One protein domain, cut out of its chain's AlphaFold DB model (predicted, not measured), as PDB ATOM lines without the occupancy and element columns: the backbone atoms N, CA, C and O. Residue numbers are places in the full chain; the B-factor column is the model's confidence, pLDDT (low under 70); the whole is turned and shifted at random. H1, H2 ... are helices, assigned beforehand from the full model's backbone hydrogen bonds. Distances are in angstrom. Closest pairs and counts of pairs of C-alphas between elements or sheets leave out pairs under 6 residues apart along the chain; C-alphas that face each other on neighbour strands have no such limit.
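This is residues 12 to 122 of the 128 residues of an uncharacterized protein of Bradyrhizobium elkanii (UniProt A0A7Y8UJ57). Three helices crossing one another, H1, H3 and H5, make a triangular core, with the longest helix, H3, nearest to the mean of the C-alphas. H2 packs on H1 and H3 at one end of the domain, H6 crosses H5 at the other end with the small H4 near it, and the link from H5 to H6 loops out around Asp 100. The printed part has 111 residues with six named helices, H1 to H6 in that order, and no named strand; the class is all helix. It is compact, with a radius of gyration of the C-alphas of 14.2 A, and spans 38 by 37 by 25 A.

H1, residues 12 to 23, touches H2, residues 30 to 38, opposite ways at a steep tilt of 52 degrees; their closest C-alphas, those of Ala 17 and Val 34, are 5.0 A apart. H2 and H3, residues 44 to 62, form a helical hairpin and touch, the closest C-alphas being those of Leu 38 and Ile 47 at 6.7 A. H3 touches H1 with residues 50 to 54 alone, closest at the C-alphas of Leu 14 and Ala 50, 6.2 A. H5, residues 78 to 91, touches H1, closest at the C-alphas of Leu 14 and Phe 86, 6.0 A. H5 also touches H3, with residues 89 to 90 alone, closest at the C-alphas of Arg 53 and Ala 89, 6.2 A. H6, residues 111 to 122, touches H5 at a steep tilt of 55 degrees, opposite ways; the closest C-alphas, those of Ala 84 and Tyr 121, are 4.8 A apart. H4, residues 66 to 72, is close to but not clearly touching H6, closest at the C-alphas of Leu 69 and Ile 115, 7.1 A. H3 and H6 are only just apart, at 8.1 A. In H1, H2, H3, H4 and H6 every O i to N i+4 pair is within hydrogen-bond range; in H5, 9 of 10 are.

H1 begins at C-alpha 12 at (10.268, -27.733, 8.395) and is 16.3 A long from first to last C-alpha. H2 has 9 residues. H3 is 26.9 A long and begins at C-alpha 44 at (7.034, -11.635, 11.405). H4 has 7 residues. H5 is 20.7 A long. H6, 16.2 A long, ends at C-alpha 122 at (22.039, -36.421, 5.571).

The two C-alphas farthest apart, those of Ser 40 and Asp 100, are 39.2 A apart. The printed part has no cut. The link from H5 to H6, residues 92 to 110, is long; within it residues 94 to 95 pair with residues 108 to 109, antiparallel. The mean pLDDT of the printed part is 77.7, and residues 62 to 82 and 97 to 106 are under 70.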
ATOM      1  N   GLU A  12      11.661 -27.583   8.822       91.19
ATOM      2  CA  GLU A  12      10.268 -27.733   8.395       91.19
ATOM      3  C   GLU A  12       9.671 -26.396   7.957       91.19
ATOM      4  O   GLU A  12       9.005 -26.322   6.929       91.19
ATOM      5  N   MET A  13       9.965 -25.316   8.689       93.12
ATOM      6  CA  MET A  13       9.543 -23.968   8.310       93.12
ATOM      7  C   MET A  13      10.129 -23.553   6.953       93.12
ATOM      8  O   MET A  13       9.437 -22.939   6.142       93.12
ATOM      9  N   LEU A  14      11.398 -23.883   6.694       91.62
ATOM     10  CA  LEU A  14      12.053 -23.575   5.421       91.62
ATOM     11  C   LEU A  14      11.532 -24.454   4.276       91.62
ATOM     12  O   LEU A  14      11.368 -23.948   3.167       91.62
ATOM     13  N   ILE A  15      11.238 -25.729   4.546       90.31
ATOM     14  CA  ILE A  15      10.627 -26.660   3.587       90.31
ATOM     15  C   ILE A  15       9.250 -26.144   3.177       90.31
ATOM     16  O   ILE A  15       9.016 -25.928   1.992       90.31
ATOM     17  N   GLU A  16       8.386 -25.844   4.148       91.44
ATOM     18  CA  GLU A  16       7.037 -25.328   3.908       91.44
ATOM     19  C   GLU A  16       7.062 -24.023   3.096       91.44
ATOM     20  O   GLU A  16       6.326 -23.848   2.123       91.44
ATOM     21  N   ALA A  17       7.947 -23.097   3.470       90.56
ATOM     22  CA  ALA A  17       8.131 -21.844   2.753       90.56
ATOM     23  C   ALA A  17       8.602 -22.074   1.308       90.56
ATOM     24  O   ALA A  17       8.094 -21.439   0.381       90.56
ATOM     25  N   ASN A  18       9.540 -22.998   1.091       89.56
ATOM     26  CA  ASN A  18      10.013 -23.345  -0.243       89.56
ATOM     27  C   ASN A  18       8.915 -24.017  -1.086       89.56
ATOM     28  O   ASN A  18       8.718 -23.628  -2.238       89.56
ATOM     29  N   GLU A  19       8.163 -24.967  -0.531       88.81
ATOM     30  CA  GLU A  19       7.034 -25.616  -1.210       88.81
ATOM     31  C   GLU A  19       5.991 -24.591  -1.669       88.81
ATOM     32  O   GLU A  19       5.601 -24.596  -2.841       88.81
ATOM     33  N   ALA A  20       5.640 -23.634  -0.806       87.81
ATOM     34  CA  ALA A  20       4.739 -22.540  -1.159       87.81
ATOM     35  C   ALA A  20       5.277 -21.696  -2.328       87.81
ATOM     36  O   ALA A  20       4.530 -21.352  -3.246       87.81
ATOM     37  N   THR A  21       6.579 -21.389  -2.351       86.31
ATOM     38  CA  THR A  21       7.181 -20.634  -3.469       86.31
ATOM     39  C   THR A  21       7.137 -21.400  -4.791       86.31
ATOM     40  O   THR A  21       6.980 -20.796  -5.854       86.31
ATOM     41  N   VAL A  22       7.255 -22.730  -4.741       85.44
ATOM     42  CA  VAL A  22       7.166 -23.599  -5.919       85.44
ATOM     43  C   VAL A  22       5.722 -23.687  -6.409       85.44
ATOM     44  O   VAL A  22       5.482 -23.510  -7.604       85.44
ATOM     45  N   GLU A  23       4.758 -23.893  -5.510       87.12
ATOM     46  CA  GLU A  23       3.332 -24.010  -5.841       87.12
ATOM     47  C   GLU A  23       2.746 -22.707  -6.411       87.12
ATOM     48  O   GLU A  23       1.912 -22.718  -7.325       87.12
ATOM     49  N   GLN A  24       3.199 -21.564  -5.894       87.38
ATOM     50  CA  GLN A  24       2.731 -20.240  -6.305       87.38
ATOM     51  C   GLN A  24       3.550 -19.629  -7.451       87.38
ATOM     52  O   GLN A  24       3.340 -18.467  -7.825       87.38
ATOM     53  N   ARG A  25       4.464 -20.401  -8.054       82.56
ATOM     54  CA  ARG A  25       5.292 -19.942  -9.172       82.56
ATOM     55  C   ARG A  25       4.417 -19.422 -10.316       82.56
ATOM     56  O   ARG A  25       3.562 -20.128 -10.844       82.56
ATOM     57  N   GLY A  26       4.659 -18.173 -10.716       85.50
ATOM     58  CA  GLY A  26       3.916 -17.500 -11.787       85.50
ATOM     59  C   GLY A  26       2.570 -16.898 -11.365       85.50
ATOM     60  O   GLY A  26       1.933 -16.254 -12.193       85.50
ATOM     61  N   LYS A  27       2.148 -17.066 -10.103       88.56
ATOM     62  CA  LYS A  27       0.939 -16.438  -9.536       88.56
ATOM     63  C   LYS A  27       1.266 -15.226  -8.665       88.56
ATOM     64  O   LYS A  27       0.535 -14.244  -8.699       88.56
ATOM     65  N   MET A  28       2.357 -15.294  -7.904       91.31
ATOM     66  CA  MET A  28       2.870 -14.196  -7.077       91.31
ATOM     67  C   MET A  28       4.392 -14.292  -6.949       91.31
ATOM     68  O   MET A  28       5.000 -15.271  -7.398       91.31
ATOM     69  N   ASN A  29       5.022 -13.269  -6.370       91.00
ATOM     70  CA  ASN A  29       6.464 -13.308  -6.156       91.00
ATOM     71  C   ASN A  29       6.836 -14.238  -4.981       91.00
ATOM     72  O   ASN A  29       6.006 -14.581  -4.142       91.00
ATOM     73  N   ALA A  30       8.100 -14.667  -4.924       83.25
ATOM     74  CA  ALA A  30       8.547 -15.645  -3.929       83.25
ATOM     75  C   ALA A  30       8.382 -15.150  -2.479       83.25
ATOM     76  O   ALA A  30       8.041 -15.936  -1.605       83.25
ATOM     77  N   ILE A  31       8.577 -13.854  -2.221       88.44
ATOM     78  CA  ILE A  31       8.433 -13.284  -0.875       88.44
ATOM     79  C   ILE A  31       6.960 -13.285  -0.457       88.44
ATOM     80  O   ILE A  31       6.641 -13.688   0.658       88.44
ATOM     81  N   GLU A  32       6.057 -12.894  -1.358       91.12
ATOM     82  CA  GLU A  32       4.608 -12.954  -1.130       91.12
ATOM     83  C   GLU A  32       4.155 -14.380  -0.809       91.12
ATOM     84  O   GLU A  32       3.384 -14.567   0.129       91.12
ATOM     85  N   ALA A  33       4.684 -15.383  -1.516       88.56
ATOM     86  CA  ALA A  33       4.367 -16.787  -1.262       88.56
ATOM     87  C   ALA A  33       4.820 -17.253   0.134       88.56
ATOM     88  O   ALA A  33       4.046 -17.898   0.839       88.56
ATOM     89  N   VAL A  34       6.036 -16.883   0.559       91.12
ATOM     90  CA  VAL A  34       6.566 -17.201   1.902       91.12
ATOM     91  C   VAL A  34       5.747 -16.522   3.000       91.12
ATOM     92  O   VAL A  34       5.404 -17.143   4.006       91.12
ATOM     93  N   VAL A  35       5.407 -15.243   2.825       93.19
ATOM     94  CA  VAL A  35       4.572 -14.522   3.795       93.19
ATOM     95  C   VAL A  35       3.181 -15.152   3.857       93.19
ATOM     96  O   VAL A  35       2.681 -15.425   4.947       93.19
ATOM     97  N   ALA A  36       2.566 -15.438   2.709       92.56
ATOM     98  CA  ALA A  36       1.239 -16.035   2.648       92.56
ATOM     99  C   ALA A  36       1.176 -17.399   3.354       92.56
ATOM    100  O   ALA A  36       0.211 -17.637   4.081       92.56
ATOM    101  N   SER A  37       2.195 -18.256   3.215       93.44
ATOM    102  CA  SER A  37       2.202 -19.578   3.860       93.44
ATOM    103  C   SER A  37       2.442 -19.523   5.371       93.44
ATOM    104  O   SER A  37       1.812 -20.272   6.121       93.44
ATOM    105  N   LEU A  38       3.291 -18.602   5.840       93.69
ATOM    106  CA  LEU A  38       3.762 -18.595   7.226       93.69
ATOM    107  C   LEU A  38       3.022 -17.620   8.159       93.69
ATOM    108  O   LEU A  38       3.026 -17.835   9.374       93.69
ATOM    109  N   HIS A  39       2.384 -16.561   7.640       93.19
ATOM    110  CA  HIS A  39       1.857 -15.454   8.465       93.19
ATOM    111  C   HIS A  39       0.813 -15.859   9.514       93.19
ATOM    112  O   HIS A  39       0.636 -15.150  10.502       93.19
ATOM    113  N   SER A  40       0.105 -16.970   9.308       92.12
ATOM    114  CA  SER A  40      -0.929 -17.448  10.230       92.12
ATOM    115  C   SER A  40      -0.368 -18.216  11.432       92.12
ATOM    116  O   SER A  40      -1.085 -18.411  12.411       92.12
ATOM    117  N   ARG A  41       0.895 -18.662  11.366       92.56
ATOM    118  CA  ARG A  41       1.514 -19.564  12.354       92.56
ATOM    119  C   ARG A  41       2.789 -19.024  12.986       92.56
ATOM    120  O   ARG A  41       3.109 -19.420  14.103       92.56
ATOM    121  N   TYR A  42       3.499 -18.132  12.300       91.94
ATOM    122  CA  TYR A  42       4.807 -17.658  12.735       91.94
ATOM    123  C   TYR A  42       4.839 -16.132  12.866       91.94
ATOM    124  O   TYR A  42       4.211 -15.422  12.078       91.94
ATOM    125  N   PRO A  43       5.580 -15.600  13.848       91.56
ATOM    126  CA  PRO A  43       5.750 -14.164  14.003       91.56
ATOM    127  C   PRO A  43       6.613 -13.581  12.871       91.56
ATOM    128  O   PRO A  43       7.463 -14.255  12.283       91.56
ATOM    129  N   SER A  44       6.414 -12.297  12.565       88.88
ATOM    130  CA  SER A  44       7.034 -11.635  11.405       88.88
ATOM    131  C   SER A  44       8.566 -11.688  11.402       88.88
ATOM    132  O   SER A  44       9.172 -11.803  10.342       88.88
ATOM    133  N   ASN A  45       9.204 -11.648  12.573       88.31
ATOM    134  CA  ASN A  45      10.655 -11.796  12.731       88.31
ATOM    135  C   ASN A  45      11.163 -13.169  12.246       88.31
ATOM    136  O   ASN A  45      12.174 -13.224  11.547       88.31
ATOM    137  N   GLN A  46      10.450 -14.260  12.539       89.94
ATOM    138  CA  GLN A  46      10.800 -15.598  12.048       89.94
ATOM    139  C   GLN A  46      10.565 -15.731  10.539       89.94
ATOM    140  O   GLN A  46      11.362 -16.357   9.847       89.94
ATOM    141  N   ILE A  47       9.519 -15.096   9.999       91.88
ATOM    142  CA  ILE A  47       9.249 -15.078   8.548       91.88
ATOM    143  C   ILE A  47      10.370 -14.350   7.795       91.88
ATOM    144  O   ILE A  47      10.853 -14.820   6.761       91.88
ATOM    145  N   VAL A  48      10.829 -13.220   8.335       89.75
ATOM    146  CA  VAL A  48      11.976 -12.478   7.796       89.75
ATOM    147  C   VAL A  48      13.250 -13.328   7.871       89.75
ATOM    148  O   VAL A  48      13.963 -13.447   6.875       89.75
ATOM    149  N   ALA A  49      13.511 -13.984   9.007       89.44
ATOM    150  CA  ALA A  49      14.655 -14.883   9.165       89.44
ATOM    151  C   ALA A  49      14.627 -16.060   8.172       89.44
ATOM    152  O   ALA A  49      15.650 -16.376   7.559       89.44
ATOM    153  N   ALA A  50      13.460 -16.675   7.962       90.75
ATOM    154  CA  ALA A  50      13.275 -17.748   6.991       90.75
ATOM    155  C   ALA A  50      13.554 -17.267   5.562       90.75
ATOM    156  O   ALA A  50      14.270 -17.929   4.812       90.75
ATOM    157  N   THR A  51      13.070 -16.073   5.212       90.12
ATOM    158  CA  THR A  51      13.299 -15.462   3.895       90.12
ATOM    159  C   THR A  51      14.791 -15.246   3.631       90.12
ATOM    160  O   THR A  51      15.289 -15.655   2.582       90.12
ATOM    161  N   PHE A  52      15.531 -14.678   4.590       88.38
ATOM    162  CA  PHE A  52      16.979 -14.492   4.456       88.38
ATOM    163  C   PHE A  52      17.728 -15.818   4.306       88.38
ATOM    164  O   PHE A  52      18.631 -15.928   3.477       88.38
ATOM    165  N   ARG A  53      17.342 -16.847   5.066       89.94
ATOM    166  CA  ARG A  53      17.962 -18.177   4.978       89.94
ATOM    167  C   ARG A  53      17.682 -18.863   3.641       89.94
ATOM    168  O   ARG A  53      18.599 -19.449   3.076       89.94
ATOM    169  N   LEU A  54      16.472 -18.737   3.093       89.00
ATOM    170  CA  LEU A  54      16.144 -19.245   1.754       89.00
ATOM    171  C   LEU A  54      16.910 -18.507   0.651       89.00
ATOM    172  O   LEU A  54      17.400 -19.137  -0.282       89.00
ATOM    173  N   GLN A  55      17.069 -17.186   0.766       86.50
ATOM    174  CA  GLN A  55      17.875 -16.399  -0.173       86.50
ATOM    175  C   GLN A  55      19.359 -16.781  -0.119       86.50
ATOM    176  O   GLN A  55      19.993 -16.951  -1.165       86.50
ATOM    177  N   ALA A  56      19.908 -16.960   1.086       85.81
ATOM    178  CA  ALA A  56      21.275 -17.431   1.288       85.81
ATOM    179  C   ALA A  56      21.466 -18.844   0.715       85.81
ATOM    180  O   ALA A  56      22.459 -19.102   0.033       85.81
ATOM    181  N   LEU A  57      20.487 -19.733   0.920       85.88
ATOM    182  CA  LEU A  57      20.494 -21.084   0.365       85.88
ATOM    183  C   LEU A  57      20.468 -21.046  -1.166       85.88
ATOM    184  O   LEU A  57      21.350 -21.613  -1.798       85.88
ATOM    185  N   ALA A  58      19.542 -20.306  -1.777       82.06
ATOM    186  CA  ALA A  58      19.469 -20.155  -3.232       82.06
ATOM    187  C   ALA A  58      20.762 -19.558  -3.826       82.06
ATOM    188  O   ALA A  58      21.234 -19.979  -4.887       82.06
ATOM    189  N   SER A  59      21.383 -18.612  -3.120       81.38
ATOM    190  CA  SER A  59      22.671 -18.027  -3.509       81.38
ATOM    191  C   SER A  59      23.813 -19.043  -3.435       81.38
ATOM    192  O   SER A  59      24.683 -19.053  -4.304       81.38
ATOM    193  N   LEU A  60      23.799 -19.923  -2.432       79.56
ATOM    194  CA  LEU A  60      24.751 -21.026  -2.311       79.56
ATOM    195  C   LEU A  60      24.532 -22.090  -3.399       79.56
ATOM    196  O   LEU A  60      25.502 -22.636  -3.910       79.56
ATOM    197  N   MET A  61      23.276 -22.352  -3.783       74.00
ATOM    198  CA  MET A  61      22.920 -23.325  -4.826       74.00
ATOM    199  C   MET A  61      23.216 -22.847  -6.250       74.00
ATOM    200  O   MET A  61      23.489 -23.666  -7.123       74.00
ATOM    201  N   SER A  62      23.137 -21.541  -6.503       67.19
ATOM    202  CA  SER A  62      23.362 -20.960  -7.837       67.19
ATOM    203  C   SER A  62      24.841 -20.781  -8.189       67.19
ATOM    204  O   SER A  62      25.196 -20.768  -9.367       67.19
ATOM    205  N   LYS A  63      25.716 -20.670  -7.186       62.06
ATOM    206  CA  LYS A  63      27.166 -20.765  -7.365       62.06
ATOM    207  C   LYS A  63      27.494 -22.256  -7.502       62.06
ATOM    208  O   LYS A  63      27.059 -23.032  -6.663       62.06
ATOM    209  N   ASP A  64      28.252 -22.665  -8.525       54.44
ATOM    210  CA  ASP A  64      28.641 -24.060  -8.878       54.44
ATOM    211  C   ASP A  64      29.228 -24.934  -7.725       54.44
ATOM    212  O   ASP A  64      29.589 -26.096  -7.918       54.44
ATOM    213  N   ASP A  65      29.310 -24.396  -6.511       51.50
ATOM    214  CA  ASP A  65      29.809 -24.976  -5.270       51.50
ATOM    215  C   ASP A  65      29.063 -26.229  -4.798       51.50
ATOM    216  O   ASP A  65      29.644 -27.081  -4.118       51.50
ATOM    217  N   LEU A  66      27.799 -26.396  -5.188       53.56
ATOM    218  CA  LEU A  66      26.995 -27.550  -4.792       53.56
ATOM    219  C   LEU A  66      27.231 -28.796  -5.646       53.56
ATOM    220  O   LEU A  66      26.828 -29.874  -5.216       53.56
ATOM    221  N   LYS A  67      27.966 -28.715  -6.770       49.88
ATOM    222  CA  LYS A  67      28.494 -29.926  -7.429       49.88
ATOM    223  C   LYS A  67      29.324 -30.746  -6.444       49.88
ATOM    224  O   LYS A  67      29.204 -31.963  -6.419       49.88
ATOM    225  N   GLY A  68      30.099 -30.089  -5.576       49.94
ATOM    226  CA  GLY A  68      30.861 -30.748  -4.513       49.94
ATOM    227  C   GLY A  68      29.983 -31.372  -3.425       49.94
ATOM    228  O   GLY A  68      30.317 -32.442  -2.923       49.94
ATOM    229  N   LEU A  69      28.848 -30.751  -3.088       52.94
ATOM    230  CA  LEU A  69      27.894 -31.293  -2.115       52.94
ATOM    231  C   LEU A  69      27.103 -32.474  -2.711       52.94
ATOM    232  O   LEU A  69      27.017 -33.519  -2.082       52.94
ATOM    233  N   GLN A  70      26.622 -32.361  -3.953       53.81
ATOM    234  CA  GLN A  70      25.981 -33.451  -4.703       53.81
ATOM    235  C   GLN A  70      26.930 -34.644  -4.912       53.81
ATOM    236  O   GLN A  70      26.515 -35.787  -4.758       53.81
ATOM    237  N   LEU A  71      28.217 -34.390  -5.190       51.66
ATOM    238  CA  LEU A  71      29.257 -35.422  -5.311       51.66
ATOM    239  C   LEU A  71      29.602 -36.094  -3.975       51.66
ATOM    240  O   LEU A  71      29.853 -37.293  -3.955       51.66
ATOM    241  N   ARG A  72      29.617 -35.352  -2.859       50.56
ATOM    242  CA  ARG A  72      29.895 -35.907  -1.517       50.56
ATOM    243  C   ARG A  72      28.693 -36.626  -0.902       50.56
ATOM    244  O   ARG A  72      28.884 -37.505  -0.072       50.56
ATOM    245  N   LEU A  73      27.481 -36.270  -1.323       53.22
ATOM    246  CA  LEU A  73      26.223 -36.903  -0.918       53.22
ATOM    247  C   LEU A  73      25.783 -38.023  -1.882       53.22
ATOM    248  O   LEU A  73      24.698 -38.584  -1.716       53.22
ATOM    249  N   HIS A  74      26.600 -38.364  -2.888       40.81
ATOM    250  CA  HIS A  74      26.267 -39.409  -3.855       40.81
ATOM    251  C   HIS A  74      26.186 -40.780  -3.166       40.81
ATOM    252  O   HIS A  74      27.188 -41.379  -2.785       40.81
ATOM    253  N   GLY A  75      24.947 -41.251  -3.023       46.25
ATOM    254  CA  GLY A  75      24.571 -42.502  -2.366       46.25
ATOM    255  C   GLY A  75      23.128 -42.498  -1.846       46.25
ATOM    256  O   GLY A  75      22.584 -43.568  -1.587       46.25
ATOM    257  N   LYS A  76      22.490 -41.323  -1.721       46.94
ATOM    258  CA  LYS A  76      21.123 -41.183  -1.203       46.94
ATOM    259  C   LYS A  76      20.208 -40.391  -2.135       46.94
ATOM    260  O   LYS A  76      20.653 -39.467  -2.816       46.94
ATOM    261  N   ASP A  77      18.936 -40.787  -2.152       44.44
ATOM    262  CA  ASP A  77      17.867 -40.198  -2.958       44.44
ATOM    263  C   ASP A  77      17.876 -38.668  -2.912       44.44
ATOM    264  O   ASP A  77      17.996 -38.055  -1.852       44.44
ATOM    265  N   HIS A  78      17.698 -38.040  -4.074       43.91
ATOM    266  CA  HIS A  78      17.712 -36.581  -4.235       43.91
ATOM    267  C   HIS A  78      16.697 -35.838  -3.341       43.91
ATOM    268  O   HIS A  78      16.869 -34.647  -3.095       43.91
ATOM    269  N   ALA A  79      15.680 -36.530  -2.817       47.03
ATOM    270  CA  ALA A  79      14.741 -35.993  -1.833       47.03
ATOM    271  C   ALA A  79      15.402 -35.713  -0.465       47.03
ATOM    272  O   ALA A  79      15.209 -34.633   0.089       47.03
ATOM    273  N   LEU A  80      16.258 -36.619   0.028       50.25
ATOM    274  CA  LEU A  80      16.959 -36.479   1.317       50.25
ATOM    275  C   LEU A  80      18.006 -35.354   1.289       50.25
ATOM    276  O   LEU A  80      18.276 -34.715   2.303       50.25
ATOM    277  N   ILE A  81      18.576 -35.089   0.109       55.41
ATOM    278  CA  ILE A  81      19.565 -34.023  -0.104       55.41
ATOM    279  C   ILE A  81      18.928 -32.637   0.073       55.41
ATOM    280  O   ILE A  81      19.572 -31.726   0.596       55.41
ATOM    281  N   ASN A  82      17.663 -32.476  -0.324       68.81
ATOM    282  CA  ASN A  82      16.950 -31.211  -0.175       68.81
ATOM    283  C   ASN A  82      16.549 -30.965   1.283       68.81
ATOM    284  O   ASN A  82      16.791 -29.877   1.797       68.81
ATOM    285  N   GLU A  83      16.013 -31.972   1.973       78.94
ATOM    286  CA  GLU A  83      15.613 -31.859   3.381       78.94
ATOM    287  C   GLU A  83      16.814 -31.536   4.286       78.94
ATOM    288  O   GLU A  83      16.797 -30.540   5.011       78.94
ATOM    289  N   ALA A  84      17.921 -32.277   4.152       83.62
ATOM    290  CA  ALA A  84      19.146 -32.020   4.910       83.62
ATOM    291  C   ALA A  84      19.702 -30.601   4.689       83.62
ATOM    292  O   ALA A  84      20.183 -29.965   5.630       83.62
ATOM    293  N   ALA A  85      19.595 -30.071   3.465       86.44
ATOM    294  CA  ALA A  85      19.991 -28.702   3.159       86.44
ATOM    295  C   ALA A  85      19.101 -27.665   3.867       86.44
ATOM    296  O   ALA A  85      19.623 -26.657   4.342       86.44
ATOM    297  N   PHE A  86      17.794 -27.909   4.002       89.50
ATOM    298  CA  PHE A  86      16.899 -27.035   4.764       89.50
ATOM    299  C   PHE A  86      17.176 -27.098   6.270       89.50
ATOM    300  O   PHE A  86      17.274 -26.053   6.914       89.50
ATOM    301  N   HIS A  87      17.399 -28.281   6.843       90.44
ATOM    302  CA  HIS A  87      17.779 -28.394   8.258       90.44
ATOM    303  C   HIS A  87      19.139 -27.743   8.546       90.44
ATOM    304  O   HIS A  87      19.289 -27.019   9.535       90.44
ATOM    305  N   ALA A  88      20.113 -27.905   7.646       90.19
ATOM    306  CA  ALA A  88      21.387 -27.201   7.730       90.19
ATOM    307  C   ALA A  88      21.205 -25.685   7.611       90.19
ATOM    308  O   ALA A  88      21.730 -24.942   8.436       90.19
ATOM    309  N   ALA A  89      20.404 -25.218   6.649       90.31
ATOM    310  CA  ALA A  89      20.092 -23.805   6.464       90.31
ATOM    311  C   ALA A  89      19.378 -23.195   7.672       90.31
ATOM    312  O   ALA A  89      19.526 -22.000   7.904       90.31
ATOM    313  N   ALA A  90      18.629 -23.976   8.451       91.50
ATOM    314  CA  ALA A  90      17.989 -23.515   9.679       91.50
ATOM    315  C   ALA A  90      18.994 -23.302  10.827       91.50
ATOM    316  O   ALA A  90      18.824 -22.387  11.634       91.50
ATOM    317  N   LYS A  91      20.059 -24.115  10.888       89.38
ATOM    318  CA  LYS A  91      21.066 -24.081  11.966       89.38
ATOM    319  C   LYS A  91      22.320 -23.277  11.649       89.38
ATOM    320  O   LYS A  91      22.917 -22.723  12.565       89.38
ATOM    321  N   CYS A  92      22.723 -23.219  10.386       88.19
ATOM    322  CA  CYS A  92      23.969 -22.588   9.972       88.19
ATOM    323  C   CYS A  92      23.941 -21.090  10.272       88.19
ATOM    324  O   CYS A  92      22.905 -20.436  10.113       88.19
ATOM    325  N   ARG A  93      25.068 -20.512  10.684       85.06
ATOM    326  CA  ARG A  93      25.126 -19.070  10.910       85.06
ATOM    327  C   ARG A  93      25.089 -18.322   9.577       85.06
ATOM    328  O   ARG A  93      25.748 -18.713   8.615       85.06
ATOM    329  N   LEU A  94      24.335 -17.223   9.539       82.94
ATOM    330  CA  LEU A  94      24.437 -16.244   8.460       82.94
ATOM    331  C   LEU A  94      25.555 -15.250   8.788       82.94
ATOM    332  O   LEU A  94      25.605 -14.683   9.882       82.94
ATOM    333  N   VAL A  95      26.448 -15.052   7.829       81.81
ATOM    334  CA  VAL A  95      27.565 -14.116   7.878       81.81
ATOM    335  C   VAL A  95      27.351 -13.018   6.844       81.81
ATOM    336  O   VAL A  95      26.776 -13.245   5.776       81.81
ATOM    337  N   MET A  96      27.808 -11.807   7.164       72.38
ATOM    338  CA  MET A  96      27.940 -10.778   6.138       72.38
ATOM    339  C   MET A  96      29.086 -11.183   5.206       72.38
ATOM    340  O   MET A  96      30.141 -11.599   5.697       72.38
ATOM    341  N   PRO A  97      28.894 -11.112   3.880       64.00
ATOM    342  CA  PRO A  97      29.957 -11.425   2.945       64.00
ATOM    343  C   PRO A  97      31.118 -10.424   3.111       64.00
ATOM    344  O   PRO A  97      30.897  -9.302   3.575       64.00
ATOM    345  N   PRO A  98      32.356 -10.809   2.746       59.09
ATOM    346  CA  PRO A  98      33.504  -9.904   2.781       59.09
ATOM    347  C   PRO A  98      33.213  -8.609   2.012       59.09
ATOM    348  O   PRO A  98      32.493  -8.641   1.016       59.09
ATOM    349  N   GLU A  99      33.802  -7.483   2.425       58.19
ATOM    350  CA  GLU A  99      33.546  -6.154   1.830       58.19
ATOM    351  C   GLU A  99      33.834  -6.070   0.314       58.19
ATOM    352  O   GLU A  99      33.293  -5.192  -0.373       58.19
ATOM    353  N   ASP A 100      34.641  -7.007  -0.195       52.75
ATOM    354  CA  ASP A 100      35.038  -7.162  -1.600       52.75
ATOM    355  C   ASP A 100      34.105  -8.082  -2.413       52.75
ATOM    356  O   ASP A 100      34.302  -8.285  -3.613       52.75
ATOM    357  N   ALA A 101      33.077  -8.662  -1.788       57.06
ATOM    358  CA  ALA A 101      32.075  -9.446  -2.493       57.06
ATOM    359  C   ALA A 101      31.149  -8.527  -3.304       57.06
ATOM    360  O   ALA A 101      30.586  -7.558  -2.800       57.06
ATOM    361  N   THR A 102      30.917  -8.881  -4.567       52.66
ATOM    362  CA  THR A 102      30.060  -8.142  -5.515       52.66
ATOM    363  C   THR A 102      28.582  -8.046  -5.108       52.66
ATOM    364  O   THR A 102      27.823  -7.309  -5.729       52.66
ATOM    365  N   SER A 103      28.158  -8.749  -4.054       52.41
ATOM    366  CA  SER A 103      26.852  -8.602  -3.404       52.41
ATOM    367  C   SER A 103      27.064  -8.236  -1.939       52.41
ATOM    368  O   SER A 103      27.094  -9.109  -1.079       52.41
ATOM    369  N   ARG A 104      27.226  -6.936  -1.671       48.09
ATOM    370  CA  ARG A 104      27.403  -6.390  -0.315       48.09
ATOM    371  C   ARG A 104      26.176  -6.559   0.589       48.09
ATOM    372  O   ARG A 104      26.323  -6.506   1.803       48.09
ATOM    373  N   ASP A 105      25.007  -6.830   0.011       52.25
ATOM    374  CA  ASP A 105      23.728  -6.823   0.736       52.25
ATOM    375  C   ASP A 105      23.141  -8.221   1.005       52.25
ATOM    376  O   ASP A 105      22.081  -8.340   1.619       52.25
ATOM    377  N   ALA A 106      23.798  -9.297   0.558       65.12
ATOM    378  CA  ALA A 106      23.265 -10.652   0.690       65.12
ATOM    379  C   ALA A 106      23.948 -11.406   1.837       65.12
ATOM    380  O   ALA A 106      25.102 -11.813   1.713       65.12
ATOM    381  N   LEU A 107      23.222 -11.632   2.937       78.69
ATOM    382  CA  LEU A 107      23.634 -12.581   3.975       78.69
ATOM    383  C   LEU A 107      23.950 -13.940   3.332       78.69
ATOM    384  O   LEU A 107      23.181 -14.443   2.513       78.69
ATOM    385  N   ALA A 108      25.081 -14.530   3.706       82.69
ATOM    386  CA  ALA A 108      25.540 -15.812   3.185       82.69
ATOM    387  C   ALA A 108      25.756 -16.802   4.328       82.69
ATOM    388  O   ALA A 108      25.947 -16.405   5.473       82.69
ATOM    389  N   PHE A 109      25.745 -18.098   4.033       85.38
ATOM    390  CA  PHE A 109      26.201 -19.094   4.998       85.38
ATOM    391  C   PHE A 109      27.728 -19.144   5.037       85.38
ATOM    392  O   PHE A 109      28.380 -18.984   4.001       85.38
ATOM    393  N   ASP A 110      28.289 -19.432   6.213       85.31
ATOM    394  CA  ASP A 110      29.626 -20.019   6.258       85.31
ATOM    395  C   ASP A 110      29.565 -21.362   5.519       85.31
ATOM    396  O   ASP A 110      28.793 -22.258   5.866       85.31
ATOM    397  N   LYS A 111      30.326 -21.467   4.432       80.88
ATOM    398  CA  LYS A 111      30.226 -22.597   3.510       80.88
ATOM    399  C   LYS A 111      30.674 -23.905   4.158       80.88
ATOM    400  O   LYS A 111      30.031 -24.932   3.941       80.88
ATOM    401  N   ASP A 112      31.753 -23.880   4.932       82.94
ATOM    402  CA  ASP A 112      32.302 -25.085   5.552       82.94
ATOM    403  C   ASP A 112      31.395 -25.555   6.693       82.94
ATOM    404  O   ASP A 112      31.116 -26.752   6.818       82.94
ATOM    405  N   GLU A 113      30.851 -24.615   7.471       86.56
ATOM    406  CA  GLU A 113      29.836 -24.908   8.479       86.56
ATOM    407  C   GLU A 113      28.569 -25.498   7.846       86.56
ATOM    408  O   GLU A 113      28.080 -26.532   8.311       86.56
ATOM    409  N   PHE A 114      28.065 -24.886   6.771       87.56
ATOM    410  CA  PHE A 114      26.871 -25.352   6.073       87.56
ATOM    411  C   PHE A 114      27.045 -26.776   5.551       87.56
ATOM    412  O   PHE A 114      26.194 -27.626   5.800       87.56
ATOM    413  N   ILE A 115      28.156 -27.057   4.857       83.44
ATOM    414  CA  ILE A 115      28.448 -28.392   4.318       83.44
ATOM    415  C   ILE A 115      28.512 -29.414   5.453       83.44
ATOM    416  O   ILE A 115      27.908 -30.482   5.347       83.44
ATOM    417  N   ARG A 116      29.201 -29.089   6.555       85.44
ATOM    418  CA  ARG A 116      29.298 -29.971   7.723       85.44
ATOM    419  C   ARG A 116      27.916 -30.289   8.301       85.44
ATOM    420  O   ARG A 116      27.635 -31.452   8.575       85.44
ATOM    421  N   LEU A 117      27.061 -29.282   8.474       87.38
ATOM    422  CA  LEU A 117      25.697 -29.465   8.982       87.38
ATOM    423  C   LEU A 117      24.826 -30.268   8.010       87.38
ATOM    424  O   LEU A 117      24.121 -31.177   8.435       87.38
ATOM    425  N   ALA A 118      24.896 -29.977   6.711       84.19
ATOM    426  CA  ALA A 118      24.135 -30.698   5.692       84.19
ATOM    427  C   ALA A 118      24.522 -32.179   5.636       84.19
ATOM    428  O   ALA A 118      23.653 -33.030   5.494       84.19
ATOM    429  N   MET A 119      25.807 -32.502   5.807       82.06
ATOM    430  CA  MET A 119      26.255 -33.891   5.911       82.06
ATOM    431  C   MET A 119      25.713 -34.577   7.170       82.06
ATOM    432  O   MET A 119      25.217 -35.691   7.061       82.06
ATOM    433  N   GLN A 120      25.725 -33.900   8.326       84.12
ATOM    434  CA  GLN A 120      25.154 -34.438   9.570       84.12
ATOM    435  C   GLN A 120      23.664 -34.764   9.426       84.12
ATOM    436  O   GLN A 120      23.232 -35.838   9.819       84.12
ATOM    437  N   TYR A 121      22.883 -33.866   8.819       81.44
ATOM    438  CA  TYR A 121      21.457 -34.103   8.579       81.44
ATOM    439  C   TYR A 121      21.177 -35.121   7.467       81.44
ATOM    440  O   TYR A 121      20.065 -35.629   7.371       81.44
ATOM    441  N   ALA A 122      22.161 -35.417   6.618       76.06
ATOM    442  CA  ALA A 122      22.039 -36.421   5.571       76.06
ATOM    443  C   ALA A 122      22.421 -37.833   6.044       76.06
ATOM    444  O   ALA A 122      22.147 -38.798   5.323       76.06
TER     445      ALA A 122